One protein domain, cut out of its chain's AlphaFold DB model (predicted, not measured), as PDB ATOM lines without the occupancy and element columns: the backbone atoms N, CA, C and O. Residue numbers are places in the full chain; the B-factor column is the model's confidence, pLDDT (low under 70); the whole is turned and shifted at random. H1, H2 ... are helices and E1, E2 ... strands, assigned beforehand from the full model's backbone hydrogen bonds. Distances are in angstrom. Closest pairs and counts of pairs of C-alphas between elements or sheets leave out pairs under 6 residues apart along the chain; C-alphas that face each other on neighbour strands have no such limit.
ATOM      1  N   ARG A   4      42.434  11.927  57.195       52.56
ATOM      2  CA  ARG A   4      43.349  11.151  58.035       52.56
ATOM      3  C   ARG A   4      43.793   9.925  57.255       52.56
ATOM      4  O   ARG A   4      42.959   9.239  56.664       52.56
ATOM      5  N   ILE A   5      45.094   9.655  57.258       55.50
ATOM      6  CA  ILE A   5      45.688   8.491  56.598       55.50
ATOM      7  C   ILE A   5      46.527   7.731  57.627       55.50
ATOM      8  O   ILE A   5      47.328   8.323  58.353       55.50
ATOM      9  N   ALA A   6      46.335   6.418  57.703       49.97
ATOM     10  CA  ALA A   6      47.206   5.497  58.416       49.97
ATOM     11  C   ALA A   6      47.685   4.432  57.422       49.97
ATOM     12  O   ALA A   6      46.864   3.816  56.740       49.97
ATOM     13  N   LEU A   7      49.000   4.241  57.331       51.66
ATOM     14  CA  LEU A   7      49.630   3.204  56.517       51.66
ATOM     15  C   LEU A   7      50.460   2.315  57.448       51.66
ATOM     16  O   LEU A   7      51.237   2.846  58.246       51.66
ATOM     17  N   ALA A   8      50.302   0.996  57.350       43.78
ATOM     18  CA  ALA A   8      51.179   0.034  58.014       43.78
ATOM     19  C   ALA A   8      51.707  -0.988  57.010       43.78
ATOM     20  O   ALA A   8      50.952  -1.739  56.401       43.78
ATOM     21  N   GLY A   9      53.027  -1.036  56.848       50.59
ATOM     22  CA  GLY A   9      53.661  -1.987  55.937       50.59
ATOM     23  C   GLY A   9      53.215  -1.847  54.476       50.59
ATOM     24  O   GLY A   9      52.596  -0.862  54.077       50.59
ATOM     25  N   ASP A  10      53.567  -2.848  53.671       52.84
ATOM     26  CA  ASP A  10      53.349  -2.830  52.221       52.84
ATOM     27  C   ASP A  10      51.884  -3.132  51.820       52.84
ATOM     28  O   ASP A  10      51.530  -2.955  50.657       52.84
ATOM     29  N   THR A  11      51.015  -3.557  52.750       53.59
ATOM     30  CA  THR A  11      49.653  -4.064  52.460       53.59
ATOM     31  C   THR A  11      48.513  -3.368  53.219       53.59
ATOM     32  O   THR A  11      47.353  -3.568  52.843       53.59
ATOM     33  N   GLU A  12      48.779  -2.552  54.251       64.69
ATOM     34  CA  GLU A  12      47.717  -1.985  55.099       64.69
ATOM     35  C   GLU A  12      47.460  -0.498  54.814       64.69
ATOM     36  O   GLU A  12      48.330   0.360  54.998       64.69
ATOM     37  N   LEU A  13      46.225  -0.182  54.404       71.19
ATOM     38  CA  LEU A  13      45.773   1.174  54.106       71.19
ATOM     39  C   LEU A  13      44.455   1.479  54.817       71.19
ATOM     40  O   LEU A  13      43.432   0.829  54.591       71.19
ATOM     41  N   LYS A  14      44.479   2.540  55.628       76.00
ATOM     42  CA  LYS A  14      43.295   3.203  56.161       76.00
ATOM     43  C   LYS A  14      43.299   4.670  55.737       76.00
ATOM     44  O   LYS A  14      44.124   5.458  56.195       76.00
ATOM     45  N   LEU A  15      42.355   5.042  54.881       82.38
ATOM     46  CA  LEU A  15      42.128   6.417  54.436       82.38
ATOM     47  C   LEU A  15      40.732   6.853  54.869       82.38
ATOM     48  O   LEU A  15      39.761   6.177  54.553       82.38
ATOM     49  N   GLU A  16      40.622   7.998  55.533       84.69
ATOM     50  CA  GLU A  16      39.350   8.650  55.841       84.69
ATOM     51  C   GLU A  16      39.392  10.100  55.346       84.69
ATOM     52  O   GLU A  16      40.138  10.928  55.869       84.69
ATOM     53  N   LEU A  17      38.577  10.426  54.347       87.00
ATOM     54  CA  LEU A  17      38.374  11.784  53.850       87.00
ATOM     55  C   LEU A  17      37.030  12.304  54.350       87.00
ATOM     56  O   LEU A  17      35.992  11.692  54.099       87.00
ATOM     57  N   GLN A  18      37.047  13.442  55.043       88.81
ATOM     58  CA  GLN A  18      35.829  14.072  55.546       88.81
ATOM     59  C   GLN A  18      35.010  14.695  54.413       88.81
ATOM     60  O   GLN A  18      35.566  15.210  53.437       88.81
ATOM     61  N   SER A  19      33.688  14.701  54.588       89.50
ATOM     62  CA  SER A  19      32.752  15.356  53.676       89.50
ATOM     63  C   SER A  19      33.041  16.853  53.552       89.50
ATOM     64  O   SER A  19      33.461  17.512  54.509       89.50
ATOM     65  N   CYS A  20      32.745  17.425  52.391       88.75
ATOM     66  CA  CYS A  20      32.746  18.868  52.189       88.75
ATOM     67  C   CYS A  20      31.568  19.285  51.308       88.75
ATOM     68  O   CYS A  20      30.973  18.466  50.617       88.75
ATOM     69  N   CYS A  21      31.203  20.563  51.362       90.25
ATOM     70  CA  CYS A  21      30.103  21.104  50.570       90.25
ATOM     71  C   CYS A  21      30.649  22.058  49.512       90.25
ATOM     72  O   CYS A  21      31.507  22.889  49.810       90.25
ATOM     73  N   MET A  22      30.121  21.953  48.296       90.75
ATOM     74  CA  MET A  22      30.327  22.922  47.226       90.75
ATOM     75  C   MET A  22      29.032  23.696  47.007       90.75
ATOM     76  O   MET A  22      27.967  23.095  46.903       90.75
ATOM     77  N   PHE A  23      29.140  25.019  46.940       87.56
ATOM     78  CA  PHE A  23      28.026  25.926  46.681       87.56
ATOM     79  C   PHE A  23      28.187  26.489  45.271       87.56
ATOM     80  O   PHE A  23      29.217  27.084  44.958       87.56
ATOM     81  N   LEU A  24      27.185  26.264  44.431       89.56
ATOM     82  CA  LEU A  24      27.169  26.584  43.008       89.56
ATOM     83  C   LEU A  24      25.984  27.529  42.746       89.56
ATOM     84  O   LEU A  24      24.874  27.054  42.488       89.56
ATOM     85  N   PRO A  25      26.172  28.849  42.913       87.88
ATOM     86  CA  PRO A  25      25.123  29.825  42.645       87.88
ATOM     87  C   PRO A  25      24.821  29.873  41.144       87.88
ATOM     88  O   PRO A  25      25.719  29.717  40.316       87.88
ATOM     89  N   ASN A  26      23.553  30.079  40.793       86.06
ATOM     90  CA  ASN A  26      23.097  30.183  39.407       86.06
ATOM     91  C   ASN A  26      23.404  31.546  38.759       86.06
ATOM     92  O   ASN A  26      23.283  31.676  37.543       86.06
ATOM     93  N   ASP A  27      23.815  32.531  39.557       83.00
ATOM     94  CA  ASP A  27      24.252  33.855  39.122       83.00
ATOM     95  C   ASP A  27      25.513  34.275  39.896       83.00
ATOM     96  O   ASP A  27      25.906  33.667  40.897       83.00
ATOM     97  N   SER A  28      26.175  35.323  39.419       80.44
ATOM     98  CA  SER A  28      27.371  35.879  40.031       80.44
ATOM     99  C   SER A  28      27.080  36.374  41.441       80.44
ATOM    100  O   SER A  28      26.157  37.150  41.688       80.44
ATOM    101  N   LEU A  29      27.939  35.975  42.374       76.88
ATOM    102  CA  LEU A  29      27.959  36.587  43.692       76.88
ATOM    103  C   LEU A  29      28.566  37.993  43.579       76.88
ATOM    104  O   LEU A  29      29.482  38.207  42.777       76.88
ATOM    105  N   PRO A  30      28.092  38.962  44.375       71.50
ATOM    106  CA  PRO A  30      28.643  40.305  44.347       71.50
ATOM    107  C   PRO A  30      30.125  40.263  44.701       71.50
ATOM    108  O   PRO A  30      30.502  39.764  45.760       71.50
ATOM    109  N   SER A  31      30.974  40.813  43.833       63.28
ATOM    110  CA  SER A  31      32.402  40.912  44.120       63.28
ATOM    111  C   SER A  31      32.600  41.807  45.346       63.28
ATOM    112  O   SER A  31      32.154  42.961  45.326       63.28
ATOM    113  N   PRO A  32      33.272  41.343  46.405       64.75
ATOM    114  CA  PRO A  32      33.610  42.224  47.502       64.75
ATOM    115  C   PRO A  32      34.741  43.142  47.021       64.75
ATOM    116  O   PRO A  32      35.638  42.709  46.294       64.75
ATOM    117  N   SER A  33      34.721  44.410  47.431       62.16
ATOM    118  CA  SER A  33      35.746  45.402  47.061       62.16
ATOM    119  C   SER A  33      37.165  44.974  47.468       62.16
ATOM    120  O   SER A  33      38.149  45.448  46.905       62.16
ATOM    121  N   THR A  34      37.264  44.054  48.430       58.22
ATOM    122  CA  THR A  34      38.493  43.404  48.889       58.22
ATOM    123  C   THR A  34      38.149  42.008  49.408       58.22
ATOM    124  O   THR A  34      37.505  41.867  50.445       58.22
ATOM    125  N   ILE A  35      38.588  40.954  48.713       65.44
ATOM    126  CA  ILE A  35      38.647  39.610  49.309       65.44
ATOM    127  C   ILE A  35      39.847  39.615  50.255       65.44
ATOM    128  O   ILE A  35      40.990  39.715  49.805       65.44
ATOM    129  N   ILE A  36      39.608  39.515  51.563       65.75
ATOM    130  CA  ILE A  36      40.700  39.310  52.516       65.75
ATOM    131  C   ILE A  36      41.208  37.881  52.314       65.75
ATOM    132  O   ILE A  36      40.495  36.906  52.567       65.75
ATOM    133  N   CYS A  37      42.441  37.751  51.821       60.25
ATOM    134  CA  CYS A  37      43.105  36.458  51.678       60.25
ATOM    135  C   CYS A  37      43.132  35.756  53.046       60.25
ATOM    136  O   CYS A  37      43.667  36.301  54.008       60.25
ATOM    137  N   GLY A  38      42.513  34.577  53.137       68.56
ATOM    138  CA  GLY A  38      42.368  33.823  54.388       68.56
ATOM    139  C   GLY A  38      40.973  33.858  55.025       68.56
ATOM    140  O   GLY A  38      40.694  32.990  55.843       68.56
ATOM    141  N   ASP A  39      40.073  34.761  54.608       75.69
ATOM    142  CA  ASP A  39      38.681  34.821  55.105       75.69
ATOM    143  C   ASP A  39      37.629  34.704  53.987       75.69
ATOM    144  O   ASP A  39      36.531  35.264  54.032       75.69
ATOM    145  N   ILE A  40      37.953  33.930  52.948       71.12
ATOM    146  CA  ILE A  40      36.985  33.551  51.908       71.12
ATOM    147  C   ILE A  40      35.734  32.897  52.536       71.12
ATOM    148  O   ILE A  40      34.628  33.298  52.170       71.12
ATOM    149  N   PRO A  41      35.840  31.970  53.518       73.62
ATOM    150  CA  PRO A  41      34.660  31.391  54.159       73.62
ATOM    151  C   PRO A  41      33.797  32.420  54.899       73.62
ATOM    152  O   PRO A  41      32.571  32.338  54.822       73.62
ATOM    153  N   GLY A  42      34.401  33.387  55.600       75.50
ATOM    154  CA  GLY A  42      33.669  34.456  56.280       75.50
ATOM    155  C   GLY A  42      32.998  35.410  55.297       75.50
ATOM    156  O   GLY A  42      31.830  35.754  55.480       75.50
ATOM    157  N   THR A  43      33.680  35.742  54.200       74.94
ATOM    158  CA  THR A  43      33.135  36.567  53.113       74.94
ATOM    159  C   THR A  43      31.900  35.911  52.496       74.94
ATOM    160  O   THR A  43      30.835  36.529  52.452       74.94
ATOM    161  N   VAL A  44      31.996  34.632  52.119       72.44
ATOM    162  CA  VAL A  44      30.864  33.864  51.574       72.44
ATOM    163  C   VAL A  44      29.727  33.778  52.592       72.44
ATOM    164  O   VAL A  44      28.578  34.059  52.258       72.44
ATOM    165  N   ARG A  45      30.034  33.468  53.860       75.19
ATOM    166  CA  ARG A  45      29.044  33.430  54.949       75.19
ATOM    167  C   ARG A  45      28.323  34.773  55.116       75.19
ATOM    168  O   ARG A  45      27.122  34.788  55.367       75.19
ATOM    169  N   SER A  46      29.026  35.894  54.959       73.25
ATOM    170  CA  SER A  46      28.424  37.226  55.063       73.25
ATOM    171  C   SER A  46      27.399  37.488  53.959       73.25
ATOM    172  O   SER A  46      26.366  38.089  54.237       73.25
ATOM    173  N   TRP A  47      27.611  36.972  52.743       74.25
ATOM    174  CA  TRP A  47      26.608  37.058  51.680       74.25
ATOM    175  C   TRP A  47      25.351  36.271  52.031       74.25
ATOM    176  O   TRP A  47      24.251  36.799  51.886       74.25
ATOM    177  N   TYR A  48      25.506  35.054  52.568       70.44
ATOM    178  CA  TYR A  48      24.370  34.223  52.993       70.44
ATOM    179  C   TYR A  48      23.509  34.876  54.074       70.44
ATOM    180  O   TYR A  48      22.301  34.653  54.091       70.44
ATOM    181  N   HIS A  49      24.098  35.685  54.955       72.75
ATOM    182  CA  HIS A  49      23.357  36.314  56.050       72.75
ATOM    183  C   HIS A  49      22.901  37.751  55.777       72.75
ATOM    184  O   HIS A  49      21.897  38.163  56.350       72.75
ATOM    185  N   ASN A  50      23.606  38.512  54.935       68.69
ATOM    186  CA  ASN A  50      23.387  39.959  54.809       68.69
ATOM    187  C   ASN A  50      22.759  40.396  53.477       68.69
ATOM    188  O   ASN A  50      22.468  41.581  53.315       68.69
ATOM    189  N   GLN A  51      22.558  39.494  52.510       66.75
ATOM    190  CA  GLN A  51      21.890  39.845  51.253       66.75
ATOM    191  C   GLN A  51      20.376  39.637  51.320       66.75
ATOM    192  O   GLN A  51      19.899  38.600  51.769       66.75
ATOM    193  N   ALA A  52      19.624  40.618  50.811       63.00
ATOM    194  CA  ALA A  52      18.162  40.565  50.739       63.00
ATOM    195  C   ALA A  52      17.640  39.469  49.785       63.00
ATOM    196  O   ALA A  52      16.532  38.971  49.976       63.00
ATOM    197  N   SER A  53      18.437  39.070  48.788       66.31
ATOM    198  CA  SER A  53      18.147  37.953  47.885       66.31
ATOM    199  C   SER A  53      19.447  37.266  47.472       66.31
ATOM    200  O   SER A  53      20.250  37.853  46.747       66.31
ATOM    201  N   MET A  54      19.665  36.035  47.934       71.88
ATOM    202  CA  MET A  54      20.757  35.195  47.441       71.88
ATOM    203  C   MET A  54      20.323  34.560  46.110       71.88
ATOM    204  O   MET A  54      19.176  34.109  46.034       71.88
ATOM    205  N   PRO A  55      21.188  34.498  45.080       82.44
ATOM    206  CA  PRO A  55      20.920  33.692  43.894       82.44
ATOM    207  C   PRO A  55      20.584  32.245  44.260       82.44
ATOM    208  O   PRO A  55      21.130  31.682  45.219       82.44
ATOM    209  N   GLY A  56      19.700  31.635  43.470       85.81
ATOM    210  CA  GLY A  56      19.390  30.217  43.590       85.81
ATOM    211  C   GLY A  56      20.689  29.415  43.562       85.81
ATOM    212  O   GLY A  56      21.495  29.554  42.646       85.81
ATOM    213  N   THR A  57      20.949  28.630  44.602       88.25
ATOM    214  CA  THR A  57      22.247  27.966  44.760       88.25
ATOM    215  C   THR A  57      22.077  26.465  44.852       88.25
ATOM    216  O   THR A  57      21.380  25.971  45.737       88.25
ATOM    217  N   LEU A  58      22.758  25.728  43.979       92.38
ATOM    218  CA  LEU A  58      22.907  24.288  44.121       92.38
ATOM    219  C   LEU A  58      23.997  23.995  45.154       92.38
ATOM    220  O   LEU A  58      25.126  24.472  45.043       92.38
ATOM    221  N   VAL A  59      23.671  23.180  46.147       92.69
ATOM    222  CA  VAL A  59      24.621  22.686  47.134       92.69
ATOM    223  C   VAL A  59      24.866  21.207  46.897       92.69
ATOM    224  O   VAL A  59      23.938  20.398  46.896       92.69
ATOM    225  N   VAL A  60      26.137  20.865  46.706       96.00
ATOM    226  CA  VAL A  60      26.611  19.490  46.544       96.00
ATOM    227  C   VAL A  60      27.397  19.111  47.790       96.00
ATOM    228  O   VAL A  60      28.501  19.613  48.014       96.00
ATOM    229  N   CYS A  61      26.836  18.225  48.605       95.19
ATOM    230  CA  CYS A  61      27.531  17.625  49.734       95.19
ATOM    231  C   CYS A  61      28.318  16.419  49.221       95.19
ATOM    232  O   CYS A  61      27.742  15.367  48.951       95.19
ATOM    233  N   LEU A  62      29.631  16.582  49.054       95.12
ATOM    234  CA  LEU A  62      30.534  15.505  48.666       95.12
ATOM    235  C   LEU A  62      30.601  14.450  49.776       95.12
ATOM    236  O   LEU A  62      30.601  14.811  50.960       95.12
ATOM    237  N   PRO A  63      30.670  13.155  49.415       94.56
ATOM    238  CA  PRO A  63      30.617  12.094  50.399       94.56
ATOM    239  C   PRO A  63      31.833  12.128  51.317       94.56
ATOM    240  O   PRO A  63      32.941  12.488  50.913       94.56
ATOM    241  N   GLN A  64      31.640  11.649  52.538       94.31
ATOM    242  CA  GLN A  64      32.748  11.118  53.314       94.31
ATOM    243  C   GLN A  64      33.214   9.816  52.657       94.31
ATOM    244  O   GLN A  64      32.390   8.954  52.344       94.31
ATOM    245  N   ILE A  65      34.525   9.678  52.469       93.50
ATOM    246  CA  ILE A  65      35.144   8.522  51.814       93.50
ATOM    247  C   ILE A  65      35.996   7.785  52.838       93.50
ATOM    248  O   ILE A  65      36.854   8.395  53.474       93.50
ATOM    249  N   SER A  66      35.801   6.479  52.975       90.94
ATOM    250  CA  SER A  66      36.689   5.612  53.746       90.94
ATOM    251  C   SER A  66      37.216   4.475  52.885       90.94
ATOM    252  O   SER A  66      36.436   3.840  52.186       90.94
ATOM    253  N   ILE A  67      38.513   4.193  52.960       88.25
ATOM    254  CA  ILE A  67      39.143   3.027  52.333       88.25
ATOM    255  C   ILE A  67      39.850   2.235  53.426       88.25
ATOM    256  O   ILE A  67      40.617   2.810  54.196       88.25
ATOM    257  N   LEU A  68      39.562   0.938  53.504       83.50
ATOM    258  CA  LEU A  68      40.038   0.037  54.551       83.50
ATOM    259  C   LEU A  68      40.510  -1.285  53.943       83.50
ATOM    260  O   LEU A  68      39.740  -1.944  53.246       83.50
ATOM    261  N   SER A  69      41.727  -1.719  54.254       78.56
ATOM    262  CA  SER A  69      42.182  -3.095  54.017       78.56
ATOM    263  C   SER A  69      41.766  -4.049  55.148       78.56
ATOM    264  O   SER A  69      41.724  -3.655  56.313       78.56
ATOM    265  N   ALA A  70      41.444  -5.308  54.834       67.56
ATOM    266  CA  ALA A  70      41.106  -6.323  55.842       67.56
ATOM    267  C   ALA A  70      42.353  -6.889  56.566       67.56
ATOM    268  O   ALA A  70      43.412  -6.985  55.955       67.56
ATOM    269  N   GLY A  71      42.211  -7.302  57.844       55.75
ATOM    270  CA  GLY A  71      43.280  -7.956  58.641       55.75
ATOM    271  C   GLY A  71      43.685  -7.301  59.981       55.75
ATOM    272  O   GLY A  71      44.701  -7.664  60.562       55.75
ATOM    273  N   HIS A  72      42.910  -6.347  60.502       47.31
ATOM    274  CA  HIS A  72      43.335  -5.428  61.574       47.31
ATOM    275  C   HIS A  72      43.595  -6.023  62.985       47.31
ATOM    276  O   HIS A  72      42.745  -6.699  63.565       47.31
ATOM    277  N   LYS A  73      44.674  -5.542  63.633       41.38
ATOM    278  CA  LYS A  73      44.631  -4.993  65.012       41.38
ATOM    279  C   LYS A  73      44.580  -3.461  64.922       41.38
ATOM    280  O   LYS A  73      45.175  -2.904  64.009       41.38
ATOM    281  N   TYR A  74      43.869  -2.782  65.831       42.47
ATOM    282  CA  TYR A  74      43.768  -1.308  65.877       42.47
ATOM    283  C   TYR A  74      45.141  -0.628  65.728       42.47
ATOM    284  O   TYR A  74      46.099  -1.039  66.382       42.47
ATOM    285  N   MET A  75      45.212   0.420  64.903       46.69
ATOM    286  CA  MET A  75      46.431   1.188  64.650       46.69
ATOM    287  C   MET A  75      46.124   2.688  64.573       46.69
ATOM    288  O   MET A  75      45.085   3.079  64.037       46.69
ATOM    289  N   GLU A  76      47.007   3.526  65.122       46.91
ATOM    290  CA  GLU A  76      46.808   4.982  65.166       46.91
ATOM    291  C   GLU A  76      47.219   5.670  63.842       46.91
ATOM    292  O   GLU A  76      48.115   5.178  63.153       46.91
ATOM    293  N   PRO A  77      46.582   6.794  63.445       49.62
ATOM    294  CA  PRO A  77      46.922   7.534  62.222       49.62
ATOM    295  C   PRO A  77      48.342   8.115  62.268       49.62
ATOM    296  O   PRO A  77      48.691   8.753  63.259       49.62
ATOM    297  N   LEU A  78      49.146   7.933  61.207       54.81
ATOM    298  CA  LEU A  78      50.595   8.203  61.258       54.81
ATOM    299  C   LEU A  78      51.112   9.414  60.448       54.81
ATOM    300  O   LEU A  78      52.130   9.951  60.874       54.81
ATOM    301  N   GLN A  79      50.491   9.906  59.354       48.81
ATOM    302  CA  GLN A  79      50.986  11.133  58.668       48.81
ATOM    303  C   GLN A  79      50.124  11.667  57.496       48.81
ATOM    304  O   GLN A  79      49.329  10.929  56.917       48.81
ATOM    305  N   GLU A  80      50.350  12.933  57.092       46.34
ATOM    306  CA  GLU A  80      49.957  13.516  55.788       46.34
ATOM    307  C   GLU A  80      51.148  13.428  54.782       46.34
ATOM    308  O   GLU A  80      52.264  13.787  55.140       46.34
ATOM    309  N   LEU A  81      50.883  12.898  53.567       49.97
ATOM    310  CA  LEU A  81      51.713  12.531  52.372       49.97
ATOM    311  C   LEU A  81      53.095  13.215  52.115       49.97
ATOM    312  O   LEU A  81      53.275  14.357  52.523       49.97
ATOM    313  N   PRO A  82      54.044  12.614  51.328       45.31
ATOM    314  CA  PRO A  82      53.862  11.629  50.244       45.31
ATOM    315  C   PRO A  82      54.580  10.283  50.459       45.31
ATOM    316  O   PRO A  82      55.675  10.230  51.013       45.31
ATOM    317  N   PHE A  83      53.993   9.187  49.965       46.03
ATOM    318  CA  PHE A  83      54.585   7.849  50.071       46.03
ATOM    319  C   PHE A  83      54.999   7.295  48.700       46.03
ATOM    320  O   PHE A  83      54.353   7.560  47.686       46.03
ATOM    321  N   VAL A  84      56.090   6.529  48.686       43.84
ATOM    322  CA  VAL A  84      56.600   5.793  47.524       43.84
ATOM    323  C   VAL A  84      56.341   4.311  47.779       43.84
ATOM    324  O   VAL A  84      56.803   3.778  48.784       43.84
ATOM    325  N   VAL A  85      55.598   3.646  46.890       46.94
ATOM    326  CA  VAL A  85      55.350   2.197  46.968       46.94
ATOM    327  C   VAL A  85      56.630   1.471  46.558       46.94
ATOM    328  O   VAL A  85      57.025   1.517  45.392       46.94
ATOM    329  N   SER A  86      57.290   0.795  47.493       40.53
ATOM    330  CA  SER A  86      58.547   0.088  47.243       40.53
ATOM    331  C   SER A  86      58.393  -1.431  47.350       40.53
ATOM    332  O   SER A  86      59.069  -2.026  48.179       40.53
ATOM    333  N   LYS A  87      57.520  -2.038  46.522       45.78
ATOM    334  CA  LYS A  87      57.518  -3.441  46.013       45.78
ATOM    335  C   LYS A  87      56.107  -3.853  45.546       45.78
ATOM    336  O   LYS A  87      55.133  -3.237  45.970       45.78
ATOM    337  N   PRO A  88      55.962  -4.869  44.668       48.78
ATOM    338  CA  PRO A  88      54.653  -5.450  44.390       48.78
ATOM    339  C   PRO A  88      54.113  -6.107  45.666       48.78
ATOM    340  O   PRO A  88      54.788  -6.925  46.278       48.78
ATOM    341  N   ILE A  89      52.891  -5.732  46.033       50.62
ATOM    342  CA  ILE A  89      52.205  -6.036  47.303       50.62
ATOM    343  C   ILE A  89      51.767  -7.514  47.405       50.62
ATOM    344  O   ILE A  89      51.300  -7.972  48.442       50.62
ATOM    345  N   LEU A  90      51.913  -8.287  46.328       49.50
ATOM    346  CA  LEU A  90      51.402  -9.648  46.259       49.50
ATOM    347  C   LEU A  90      52.486 -10.663  46.653       49.50
ATOM    348  O   LEU A  90      53.283 -11.073  45.806       49.50
ATOM    349  N   GLU A  91      52.486 -11.117  47.908       51.28
ATOM    350  CA  GLU A  91      52.938 -12.486  48.166       51.28
ATOM    351  C   GLU A  91      51.892 -13.463  47.602       51.28
ATOM    352  O   GLU A  91      50.681 -13.232  47.626       51.28
ATOM    353  N   GLU A  92      52.376 -14.530  46.974       45.97
ATOM    354  CA  GLU A  92      51.573 -15.488  46.219       45.97
ATOM    355  C   GLU A  92      50.620 -16.267  47.153       45.97
ATOM    356  O   GLU A  92      51.059 -17.138  47.902       45.97
ATOM    357  N   GLY A  93      49.310 -15.983  47.087       47.66
ATOM    358  CA  GLY A  93      48.264 -16.731  47.803       47.66
ATOM    359  C   GLY A  93      47.384 -15.933  48.773       47.66
ATOM    360  O   GLY A  93      46.398 -16.492  49.258       47.66
ATOM    361  N   ASP A  94      47.671 -14.655  49.026       53.81
ATOM    362  CA  ASP A  94      46.884 -13.852  49.967       53.81
ATOM    363  C   ASP A  94      45.679 -13.161  49.306       53.81
ATOM    364  O   ASP A  94      45.769 -12.553  48.236       53.81
ATOM    365  N   ALA A  95      44.524 -13.263  49.970       52.31
ATOM    366  CA  ALA A  95      43.330 -12.494  49.652       52.31
ATOM    367  C   ALA A  95      43.404 -11.152  50.382       52.31
ATOM    368  O   ALA A  95      43.349 -11.132  51.611       52.31
ATOM    369  N   PHE A  96      43.459 -10.036  49.656       61.59
ATOM    370  CA  PHE A  96      43.419  -8.704  50.271       61.59
ATOM    371  C   PHE A  96      42.099  -7.994  49.943       61.59
ATOM    372  O   PHE A  96      41.997  -7.346  48.901       61.59
ATOM    373  N   PRO A  97      41.057  -8.122  50.791       67.12
ATOM    374  CA  PRO A  97      39.853  -7.324  50.657       67.12
ATOM    375  C   PRO A  97      40.137  -5.854  50.974       67.12
ATOM    376  O   PRO A  97      40.529  -5.528  52.098       67.12
ATOM    377  N   TRP A  98      39.878  -4.959  50.027       83.44
ATOM    378  CA  TRP A  98      39.746  -3.527  50.285       83.44
ATOM    379  C   TRP A  98      38.275  -3.143  50.271       83.44
ATOM    380  O   TRP A  98      37.556  -3.457  49.328       83.44
ATOM    381  N   THR A  99      37.830  -2.454  51.314       87.75
ATOM    382  CA  THR A  99      36.483  -1.901  51.419       87.75
ATOM    383  C   THR A  99      36.547  -0.392  51.253       87.75
ATOM    384  O   THR A  99      37.227   0.289  52.018       87.75
ATOM    385  N   ILE A 100      35.841   0.125  50.253       91.56
ATOM    386  CA  ILE A 100      35.636   1.550  50.008       91.56
ATOM    387  C   ILE A 100      34.198   1.875  50.402       91.56
ATOM    388  O   ILE A 100      33.278   1.284  49.847       91.56
ATOM    389  N   SER A 101      33.986   2.824  51.307       93.75
ATOM    390  CA  SER A 101      32.652   3.332  51.635       93.75
ATOM    391  C   SER A 101      32.550   4.815  51.314       93.75
ATOM    392  O   SER A 101      33.427   5.604  51.659       93.75
ATOM    393  N   LEU A 102      31.455   5.189  50.664       95.56
ATOM    394  CA  LEU A 102      31.007   6.552  50.434       95.56
ATOM    395  C   LEU A 102      29.759   6.774  51.288       95.56
ATOM    396  O   LEU A 102      28.852   5.946  51.279       95.56
ATOM    397  N   SER A 103      29.678   7.882  52.016       94.50
ATOM    398  CA  SER A 103      28.494   8.198  52.822       94.50
ATOM    399  C   SER A 103      28.147   9.677  52.774       94.50
ATOM    400  O   SER A 103      29.013  10.508  52.509       94.50
ATOM    401  N   GLN A 104      26.886   9.998  53.069       93.69
ATOM    402  CA  GLN A 104      26.382  11.372  53.202       93.69
ATOM    403  C   GLN A 104      26.435  12.197  51.902       93.69
ATOM    404  O   GLN A 104      26.376  13.426  51.948       93.69
ATOM    405  N   PHE A 105      26.502  11.545  50.737       96.12
ATOM    406  CA  PHE A 105      26.368  12.251  49.466       96.12
ATOM    407  C   PHE A 105      24.934  12.752  49.313       96.12
ATOM    408  O   PHE A 105      24.001  11.955  49.359       96.12
ATOM    409  N   SER A 106      24.753  14.057  49.146       96.69
ATOM    410  CA  SER A 106      23.431  14.667  48.966       96.69
ATOM    411  C   SER A 106      23.507  15.919  48.105       96.69
ATOM    412  O   SER A 106      24.559  16.554  47.988       96.69
ATOM    413  N   LEU A 107      22.381  16.257  47.479       97.12
ATOM    414  CA  LEU A 107      22.227  17.480  46.701       97.12
ATOM    415  C   LEU A 107      20.953  18.192  47.130       97.12
ATOM    416  O   LEU A 107      19.894  17.573  47.248       97.12
ATOM    417  N   TYR A 108      21.032  19.504  47.297       94.75
ATOM    418  CA  TYR A 108      19.866  20.340  47.551       94.75
ATOM    419  C   TYR A 108      20.046  21.723  46.942       94.75
ATOM    420  O   TYR A 108      21.158  22.164  46.676       94.75
ATOM    421  N   THR A 109      18.942  22.420  46.723       92.06
ATOM    422  CA  THR A 109      18.932  23.804  46.252       92.06
ATOM    423  C   THR A 109      18.548  24.738  47.388       92.06
ATOM    424  O   THR A 109      17.632  24.431  48.151       92.06
ATOM    425  N   LEU A 110      19.202  25.890  47.477       88.38
ATOM    426  CA  LEU A 110      18.819  27.015  48.324       88.38
ATOM    427  C   LEU A 110      18.126  28.061  47.454       88.38
ATOM    428  O   LEU A 110      18.784  28.681  46.622       88.38
ATOM    429  N   LEU A 111      16.815  28.232  47.638       84.75
ATOM    430  CA  LEU A 111      15.988  29.147  46.843       84.75
ATOM    431  C   LEU A 111      15.326  30.223  47.717       84.75
ATOM    432  O   LEU A 111      14.990  29.978  48.884       84.75
ATOM    433  N   GLY A 112      15.100  31.411  47.149       74.88
ATOM    434  CA  GLY A 112      14.431  32.536  47.814       74.88
ATOM    435  C   GLY A 112      15.042  32.909  49.177       74.88
ATOM    436  O   GLY A 112      16.248  33.108  49.305       74.88
ATOM    437  N   GLN A 113      14.209  32.990  50.224       68.75
ATOM    438  CA  GLN A 113      14.621  33.244  51.618       68.75
ATOM    439  C   GLN A 113      15.325  32.028  52.264       68.75
ATOM    440  O   GLN A 113      14.903  31.552  53.315       68.75
ATOM    441  N   GLN A 114      16.379  31.493  51.640       68.88
ATOM    442  CA  GLN A 114      17.166  30.367  52.172       68.88
ATOM    443  C   GLN A 114      16.351  29.080  52.390       68.88
ATOM    444  O   GLN A 114      16.629  28.287  53.293       68.88
ATOM    445  N   ARG A 115      15.329  28.839  51.562       83.75
ATOM    446  CA  ARG A 115      14.582  27.583  51.616       83.75
ATOM    447  C   ARG A 115      15.430  26.478  50.993       83.75
ATOM    448  O   ARG A 115      15.692  26.511  49.793       83.75
ATOM    449  N   SER A 116      15.806  25.488  51.800       90.31
ATOM    450  CA  SER A 116      16.457  24.271  51.313       90.31
ATOM    451  C   SER A 116      15.428  23.297  50.741       90.31
ATOM    452  O   SER A 116      14.440  22.963  51.398       90.31
ATOM    453  N   LEU A 117      15.655  22.857  49.505       92.62
ATOM    454  CA  LEU A 117      14.846  21.862  48.810       92.62
ATOM    455  C   LEU A 117      15.765  20.739  48.328       92.62
ATOM    456  O   LEU A 117      16.644  20.953  47.497       92.62
ATOM    457  N   SER A 118      15.566  19.540  48.867       94.94
ATOM    458  CA  SER A 118      16.342  18.349  48.510       94.94
ATOM    459  C   SER A 118      16.125  17.971  47.040       94.94
ATOM    460  O   SER A 118      14.983  17.931  46.576       94.94
ATOM    461  N   LEU A 119      17.217  17.708  46.322       95.38
ATOM    462  CA  LEU A 119      17.227  17.091  44.989       95.38
ATOM    463  C   LEU A 119      17.600  15.611  45.076       95.38
ATOM    464  O   LEU A 119      17.014  14.775  44.394       95.38
ATOM    465  N   LEU A 120      18.568  15.296  45.936       96.44
ATOM    466  CA  LEU A 120      19.011  13.949  46.257       96.44
ATOM    467  C   LEU A 120      19.138  13.843  47.776       96.44
ATOM    468  O   LEU A 120      19.989  14.511  48.372       96.44
ATOM    469  N   GLU A 121      18.313  12.993  48.386       95.38
ATOM    470  CA  GLU A 121      18.453  12.675  49.811       95.38
ATOM    471  C   GLU A 121      19.812  12.018  50.093       95.38
ATOM    472  O   GLU A 121      20.340  11.326  49.216       95.38
ATOM    473  N   PRO A 122      20.372  12.188  51.306       94.50
ATOM    474  CA  PRO A 122      21.640  11.578  51.679       94.50
ATOM    475  C   PRO A 122      21.694  10.085  51.367       94.50
ATOM    476  O   PRO A 122      20.889   9.300  51.866       94.50
ATOM    477  N   MET A 123      22.683   9.708  50.565       94.75
ATOM    478  CA  MET A 123      22.942   8.334  50.169       94.75
ATOM    479  C   MET A 123      24.407   7.957  50.388       94.75
ATOM    480  O   MET A 123      25.290   8.797  50.605       94.75
ATOM    481  N   GLY A 124      24.666   6.661  50.297       95.38
ATOM    482  CA  GLY A 124      25.989   6.084  50.405       95.38
ATOM    483  C   GLY A 124      26.083   4.747  49.690       95.38
ATOM    484  O   GLY A 124      25.084   4.161  49.266       95.38
ATOM    485  N   CYS A 125      27.306   4.262  49.564       95.56
ATOM    486  CA  CYS A 125      27.582   2.921  49.093       95.56
ATOM    487  C   CYS A 125      28.826   2.357  49.759       95.56
ATOM    488  O   CYS A 125      29.724   3.099  50.147       95.56
ATOM    489  N   THR A 126      28.889   1.037  49.852       95.31
ATOM    490  CA  THR A 126      30.090   0.317  50.264       95.31
ATOM    491  C   THR A 126      30.452  -0.675  49.178       95.31
ATOM    492  O   THR A 126      29.591  -1.362  48.646       95.31
ATOM    493  N   SER A 127      31.726  -0.736  48.823       93.19
ATOM    494  CA  SER A 127      32.264  -1.633  47.816       93.19
ATOM    495  C   SER A 127      33.441  -2.394  48.406       93.19
ATOM    496  O   SER A 127      34.430  -1.774  48.787       93.19
ATOM    497  N   THR A 128      33.373  -3.721  48.436       89.75
ATOM    498  CA  THR A 128      34.466  -4.591  48.884       89.75
ATOM    499  C   THR A 128      35.040  -5.353  47.695       89.75
ATOM    500  O   THR A 128      34.336  -6.116  47.037       89.75
ATOM    501  N   LEU A 129      36.327  -5.146  47.425       85.44
ATOM    502  CA  LEU A 129      37.091  -5.815  46.378       85.44
ATOM    503  C   LEU A 129      38.052  -6.810  47.021       85.44
ATOM    504  O   LEU A 129      38.940  -6.383  47.746       85.44
ATOM    505  N   ALA A 130      37.922  -8.098  46.721       82.69
ATOM    506  CA  ALA A 130      38.896  -9.118  47.094       82.69
ATOM    507  C   ALA A 130      39.575  -9.676  45.841       82.69
ATOM    508  O   ALA A 130      38.903 -10.072  44.888       82.69
ATOM    509  N   VAL A 131      40.904  -9.724  45.854       75.00
ATOM    510  CA  VAL A 131      41.714 -10.331  44.793       75.00
ATOM    511  C   VAL A 131      42.461 -11.512  45.384       75.00
ATOM    512  O   VAL A 131      43.081 -11.374  46.431       75.00
ATOM    513  N   THR A 132      42.395 -12.662  44.723       73.00
ATOM    514  CA  THR A 132      43.137 -13.873  45.099       73.00
ATOM    515  C   THR A 132      43.944 -14.364  43.908       73.00
ATOM    516  O   THR A 132      43.469 -14.307  42.773       73.00
ATOM    517  N   SER A 133      45.167 -14.829  44.145       70.25
ATOM    518  CA  SER A 133      46.006 -15.478  43.135       70.25
ATOM    519  C   SER A 133      46.117 -16.973  43.427       70.25
ATOM    520  O   SER A 133      46.205 -17.389  44.582       70.25
ATOM    521  N   HIS A 134      46.093 -17.806  42.386       60.34
ATOM    522  CA  HIS A 134      46.340 -19.239  42.553       60.34
ATOM    523  C   HIS A 134      47.837 -19.540  42.474       60.34
ATOM    524  O   HIS A 134      48.499 -19.162  41.508       60.34
ATOM    525  N   LYS A 135      48.345 -20.279  43.469       57.97
ATOM    526  CA  LYS A 135      49.723 -20.773  43.515       57.97
ATOM    527  C   LYS A 135      49.961 -21.764  42.381       57.97
ATOM    528  O   LYS A 135      49.282 -22.792  42.303       57.97
ATOM    529  N   GLN A 136      50.927 -21.485  41.517       53.00
ATOM    530  CA  GLN A 136      51.246 -22.403  40.436       53.00
ATOM    531  C   GLN A 136      52.115 -23.557  40.956       53.00
ATOM    532  O   GLN A 136      53.239 -23.353  41.410       53.00
ATOM    533  N   GLN A 137      51.603 -24.793  40.894       50.97
ATOM    534  CA  GLN A 137      52.426 -25.983  41.123       50.97
ATOM    535  C   GLN A 137      53.540 -26.038  40.069       50.97
ATOM    536  O   GLN A 137      53.303 -25.861  38.876       50.97
ATOM    537  N   SER A 138      54.765 -26.254  40.541       51.19
ATOM    538  CA  SER A 138      56.009 -26.258  39.775       51.19
ATOM    539  C   SER A 138      55.975 -27.267  38.620       51.19
ATOM    540  O   SER A 138      56.240 -28.452  38.821       51.19
ATOM    541  N   GLY A 139      55.665 -26.800  37.410       52.69
ATOM    542  CA  GLY A 139      55.689 -27.617  36.197       52.69
ATOM    543  C   GLY A 139      55.168 -26.873  34.967       52.69
ATOM    544  O   GLY A 139      53.967 -26.840  34.740       52.69
ATOM    545  N   SER A 140      56.102 -26.323  34.180       50.03
ATOM    546  CA  SER A 140      55.980 -25.762  32.813       50.03
ATOM    547  C   SER A 140      54.973 -24.617  32.553       50.03
ATOM    548  O   SER A 140      53.775 -24.770  32.755       50.03
ATOM    549  N   GLU A 141      55.494 -23.503  32.009       56.75
ATOM    550  CA  GLU A 141      54.794 -22.378  31.342       56.75
ATOM    551  C   GLU A 141      53.602 -21.777  32.111       56.75
ATOM    552  O   GLU A 141      52.429 -22.077  31.871       56.75
ATOM    553  N   GLY A 142      53.919 -20.908  33.072       51.03
ATOM    554  CA  GLY A 142      52.967 -20.465  34.074       51.03
ATOM    555  C   GLY A 142      52.098 -19.259  33.758       51.03
ATOM    556  O   GLY A 142      52.562 -18.124  33.771       51.03
ATOM    557  N   ARG A 143      50.799 -19.493  33.527       59.41
ATOM    558  CA  ARG A 143      49.793 -18.426  33.487       59.41
ATOM    559  C   ARG A 143      49.414 -18.032  34.913       59.41
ATOM    560  O   ARG A 143      48.698 -18.769  35.585       59.41
ATOM    561  N   HIS A 144      49.817 -16.833  35.329       62.06
ATOM    562  CA  HIS A 144      49.239 -16.188  36.506       62.06
ATOM    563  C   HIS A 144      47.718 -16.078  36.327       62.06
ATOM    564  O   HIS A 144      47.243 -15.508  35.343       62.06
ATOM    565  N   SER A 145      46.957 -16.648  37.261       65.69
ATOM    566  CA  SER A 145      45.500 -16.524  37.300       65.69
ATOM    567  C   SER A 145      45.088 -15.810  38.580       65.69
ATOM    568  O   SER A 145      45.594 -16.107  39.665       65.69
ATOM    569  N   PHE A 146      44.184 -14.846  38.426       71.25
ATOM    570  CA  PHE A 146      43.626 -14.066  39.519       71.25
ATOM    571  C   PHE A 146      42.111 -14.223  39.516       71.25
ATOM    572  O   PHE A 146      41.484 -14.187  38.456       71.25
ATOM    573  N   VAL A 147      41.530 -14.363  40.701       77.62
ATOM    574  CA  VAL A 147      40.086 -14.293  40.913       77.62
ATOM    575  C   VAL A 147      39.787 -12.991  41.636       77.62
ATOM    576  O   VAL A 147      40.372 -12.701  42.682       77.62
ATOM    577  N   VAL A 148      38.881 -12.208  41.055       81.25
ATOM    578  CA  VAL A 148      38.437 -10.920  41.586       81.25
ATOM    579  C   VAL A 148      36.973 -11.035  41.986       81.25
ATOM    580  O   VAL A 148      36.121 -11.332  41.151       81.25
ATOM    581  N   CYS A 149      36.683 -10.770  43.256       83.56
ATOM    582  CA  CYS A 149      35.332 -10.702  43.795       83.56
ATOM    583  C   CYS A 149      35.021  -9.251  44.168       83.56
ATOM    584  O   CYS A 149      35.724  -8.663  44.989       83.56
ATOM    585  N   LEU A 150      33.964  -8.690  43.582       88.44
ATOM    586  CA  LEU A 150      33.474  -7.350  43.890       88.44
ATOM    587  C   LEU A 150      32.075  -7.452  44.500       88.44
ATOM    588  O   LEU A 150      31.150  -7.947  43.858       88.44
ATOM    589  N   HIS A 151      31.930  -6.972  45.728       90.62
ATOM    590  CA  HIS A 151      30.651  -6.819  46.407       90.62
ATOM    591  C   HIS A 151      30.318  -5.335  46.512       90.62
ATOM    592  O   HIS A 151      31.178  -4.561  46.922       90.62
ATOM    593  N   VAL A 152      29.101  -4.933  46.144       93.75
ATOM    594  CA  VAL A 152      28.661  -3.535  46.223       93.75
ATOM    595  C   VAL A 152      27.307  -3.465  46.914       93.75
ATOM    596  O   VAL A 152      26.315  -3.973  46.396       93.75
ATOM    597  N   ASP A 153      27.277  -2.767  48.041       93.88
ATOM    598  CA  ASP A 153      26.083  -2.411  48.793       93.88
ATOM    599  C   ASP A 153      25.708  -0.961  48.484       93.88
ATOM    600  O   ASP A 153      26.392  -0.022  48.902       93.88
ATOM    601  N   LEU A 154      24.620  -0.762  47.741       92.50
ATOM    602  CA  LEU A 154      24.083   0.563  47.429       92.50
ATOM    603  C   LEU A 154      22.914   0.886  48.361       92.50
ATOM    604  O   LEU A 154      21.962   0.110  48.459       92.50
ATOM    605  N   GLN A 155      22.947   2.053  49.006       93.56
ATOM    606  CA  GLN A 155      21.756   2.578  49.674       93.56
ATOM    607  C   GLN A 155      20.733   3.070  48.634       93.56
ATOM    608  O   GLN A 155      21.124   3.479  47.536       93.56
ATOM    609  N   PRO A 156      19.425   3.058  48.955       92.81
ATOM    610  CA  PRO A 156      18.393   3.576  48.064       92.81
ATOM    611  C   PRO A 156      18.660   5.020  47.629       92.81
ATOM    612  O   PRO A 156      18.992   5.881  48.442       92.81
ATOM    613  N   ILE A 157      18.469   5.284  46.338       93.69
ATOM    614  CA  ILE A 157      18.629   6.613  45.745       93.69
ATOM    615  C   ILE A 157      17.249   7.264  45.667       93.69
ATOM    616  O   ILE A 157      16.377   6.801  44.929       93.69
ATOM    617  N   HIS A 158      17.050   8.348  46.416       95.19
ATOM    618  CA  HIS A 158      15.803   9.110  46.409       95.19
ATOM    619  C   HIS A 158      16.013  10.475  45.761       95.19
ATOM    620  O   HIS A 158      16.569  11.386  46.375       95.19
ATOM    621  N   VAL A 159      15.528  10.607  44.527       94.88
ATOM    622  CA  VAL A 159      15.543  11.866  43.777       94.88
ATOM    623  C   VAL A 159      14.215  12.587  43.972       94.88
ATOM    624  O   VAL A 159      13.147  11.983  43.859       94.88
ATOM    625  N   LYS A 160      14.282  13.881  44.270       93.56
ATOM    626  CA  LYS A 160      13.128  14.763  44.439       93.56
ATOM    627  C   LYS A 160      13.285  15.972  43.530       93.56
ATOM    628  O   LYS A 160      14.386  16.446  43.289       93.56
ATOM    629  N   CYS A 161      12.169  16.473  43.026       90.31
ATOM    630  CA  CYS A 161      12.124  17.744  42.326       90.31
ATOM    631  C   CYS A 161      10.769  18.388  42.604       90.31
ATOM    632  O   CYS A 161       9.738  17.716  42.599       90.31
ATOM    633  N   SER A 162      10.781  19.678  42.899       87.75
ATOM    634  CA  SER A 162       9.597  20.470  43.198       87.75
ATOM    635  C   SER A 162       9.420  21.565  42.154       87.75
ATOM    636  O   SER A 162      10.390  22.018  41.553       87.75
ATOM    637  N   ASN A 163       8.185  22.032  41.964       86.25
ATOM    638  CA  ASN A 163       7.884  23.079  40.982       86.25
ATOM    639  C   ASN A 163       8.793  24.322  41.108       86.25
ATOM    640  O   ASN A 163       9.280  24.764  40.073       86.25
ATOM    641  N   PRO A 164       9.113  24.847  42.315       83.31
ATOM    642  CA  PRO A 164      10.061  25.959  42.442       83.31
ATOM    643  C   PRO A 164      11.449  25.674  41.851       83.31
ATOM    644  O   PRO A 164      12.054  26.567  41.276       83.31
ATOM    645  N   GLN A 165      11.939  24.435  41.954       83.50
ATOM    646  CA  GLN A 165      13.245  24.039  41.408       83.50
ATOM    647  C   GLN A 165      13.225  23.982  39.875       83.50
ATOM    648  O   GLN A 165      14.232  24.267  39.234       83.50
ATOM    649  N   VAL A 166      12.076  23.649  39.282       80.75
ATOM    650  CA  VAL A 166      11.899  23.656  37.823       80.75
ATOM    651  C   VAL A 166      11.793  25.091  37.305       80.75
ATOM    652  O   VAL A 166      12.524  25.468  36.395       80.75
ATOM    653  N   SER A 167      10.940  25.917  37.919       71.12
ATOM    654  CA  SER A 167      10.659  27.271  37.429       71.12
ATOM    655  C   SER A 167      11.882  28.194  37.440       71.12
ATOM    656  O   SER A 167      12.064  28.951  36.494       71.12
ATOM    657  N   GLU A 168      12.759  28.097  38.445       62.91
ATOM    658  CA  GLU A 168      14.006  28.883  38.471       62.91
ATOM    659  C   GLU A 168      15.052  28.404  37.445       62.91
ATOM    660  O   GLU A 168      15.949  29.164  37.079       62.91
ATOM    661  N   THR A 169      14.945  27.165  36.950       56.16
ATOM    662  CA  THR A 169      15.826  26.654  35.885       56.16
ATOM    663  C   THR A 169      15.399  27.193  34.511       56.16
ATOM    664  O   THR A 169      16.251  27.512  33.680       56.16
ATOM    665  N   ASP A 170      14.091  27.356  34.289       51.19
ATOM    666  CA  ASP A 170      13.526  27.839  33.022       51.19
ATOM    667  C   ASP A 170      13.619  29.367  32.859       51.19
ATOM    668  O   ASP A 170      13.809  29.855  31.743       51.19
ATOM    669  N   GLU A 171      13.552  30.140  33.949       51.47
ATOM    670  CA  GLU A 171      13.623  31.612  33.893       51.47
ATOM    671  C   GLU A 171      14.979  32.121  33.352       51.47
ATOM    672  O   GLU A 171      15.045  33.173  32.716       51.47
ATOM    673  N   ASN A 172      16.048  31.327  33.499       47.66
ATOM    674  CA  ASN A 172      17.376  31.608  32.943       47.66
ATOM    675  C   ASN A 172      17.560  31.177  31.472       47.66
ATOM    676  O   ASN A 172      18.578  31.520  30.876       47.66
TER     677      ASN A 172
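Overview. This is residues 4 to 172 of the 175 residues of a protein of Takifugu flavidus (sansaifugu) (UniProt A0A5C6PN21). What shape is this? It is one long, twisted sheet of eight strands that runs the length of a rod; the long hairpin E6 and E7 makes its spine, with E4 and E5, then E3 and E2, then E1 on one side and E8 on the other. The small helices H1 and H2 lie at one end, and residues 137 to 142 stick out at the other. What is it made of? The printed part has 169 residues, with two named helices and eight named strands; along the chain E1, E2 and E3 come first, H1 follows E3, E4 to E8 follow H1, and H2 comes last; each pair of neighbour strands is antiparallel, the sheet branches at E6, which has E4, E5 and E7 as neighbours, and the class is mixed, helices and strands. It is only just extended, close to loose, with a radius of gyration of the C-alphas of 23.6 A and spans of 78 by 38 by 31 A.

Arrangement. How does the sheet begin? E1, residues 4 to 8, is an edge strand in a hairpin with E2, residues 12 to 17; N 6 and O 14 are 2.8 A apart. E2 runs on into the edge strand E3, residues 20 to 25, at 37 degrees. What pairs with these? E4, residues 57 to 62, is antiparallel to E3, with N 24 and O 58 2.8 A apart, and runs on at 14 degrees into E5, residues 64 to 69. E5 is antiparallel to E2, with N 17 and O 65 2.8 A apart. Where does the sheet branch? E6, residues 98 to 111, has E4, N 61 to O 106 2.9 A, and E5, N 66 to O 101 2.9 A, on one side and E7, residues 115 to 133, N 109 to O 117 2.8 A, on the other. The edge strand E8, residues 146 to 154, pairs with E7, N 128 to O 151 2.8 A; E5 E6 E7 E8 form a meander, each strand the antiparallel neighbour and hairpin partner of the one before. And the helices? H1, residues 40 to 50, is not on the sheet, with 1 pair of C-alphas within 10 A, and its O i to N i+4 pairs are each within hydrogen-bond range. H2, residues 163 to 172, with 4 of 6 such pairs, only grazes the sheet; the closest C-alphas of H2 and E6 are Gln 165 and Thr 109, 7.5 A apart.

Along the chain. Where does E1 start? C-alpha 4 is at (43.349, 11.151, 58.035). Which strands are longest? From first to last C-alpha, E7 measures 54.0 A, E6 40.5 A and E8 25.7 A. Where does H2 end? C-alpha 172 is at (17.376, 31.608, 32.943).

Size, cuts and confidence. How far does it reach? The two C-alphas farthest apart, of Ala 52 and Gly 139, are 79.2 A apart; the printed part has no cut. Which links are long? E3 to H1, E5 to E6 and E7 to E8. Where is confidence low? The mean pLDDT of the printed part is 73.6, and 68 residues are under 70, among them 70 to 97 and 134 to 145.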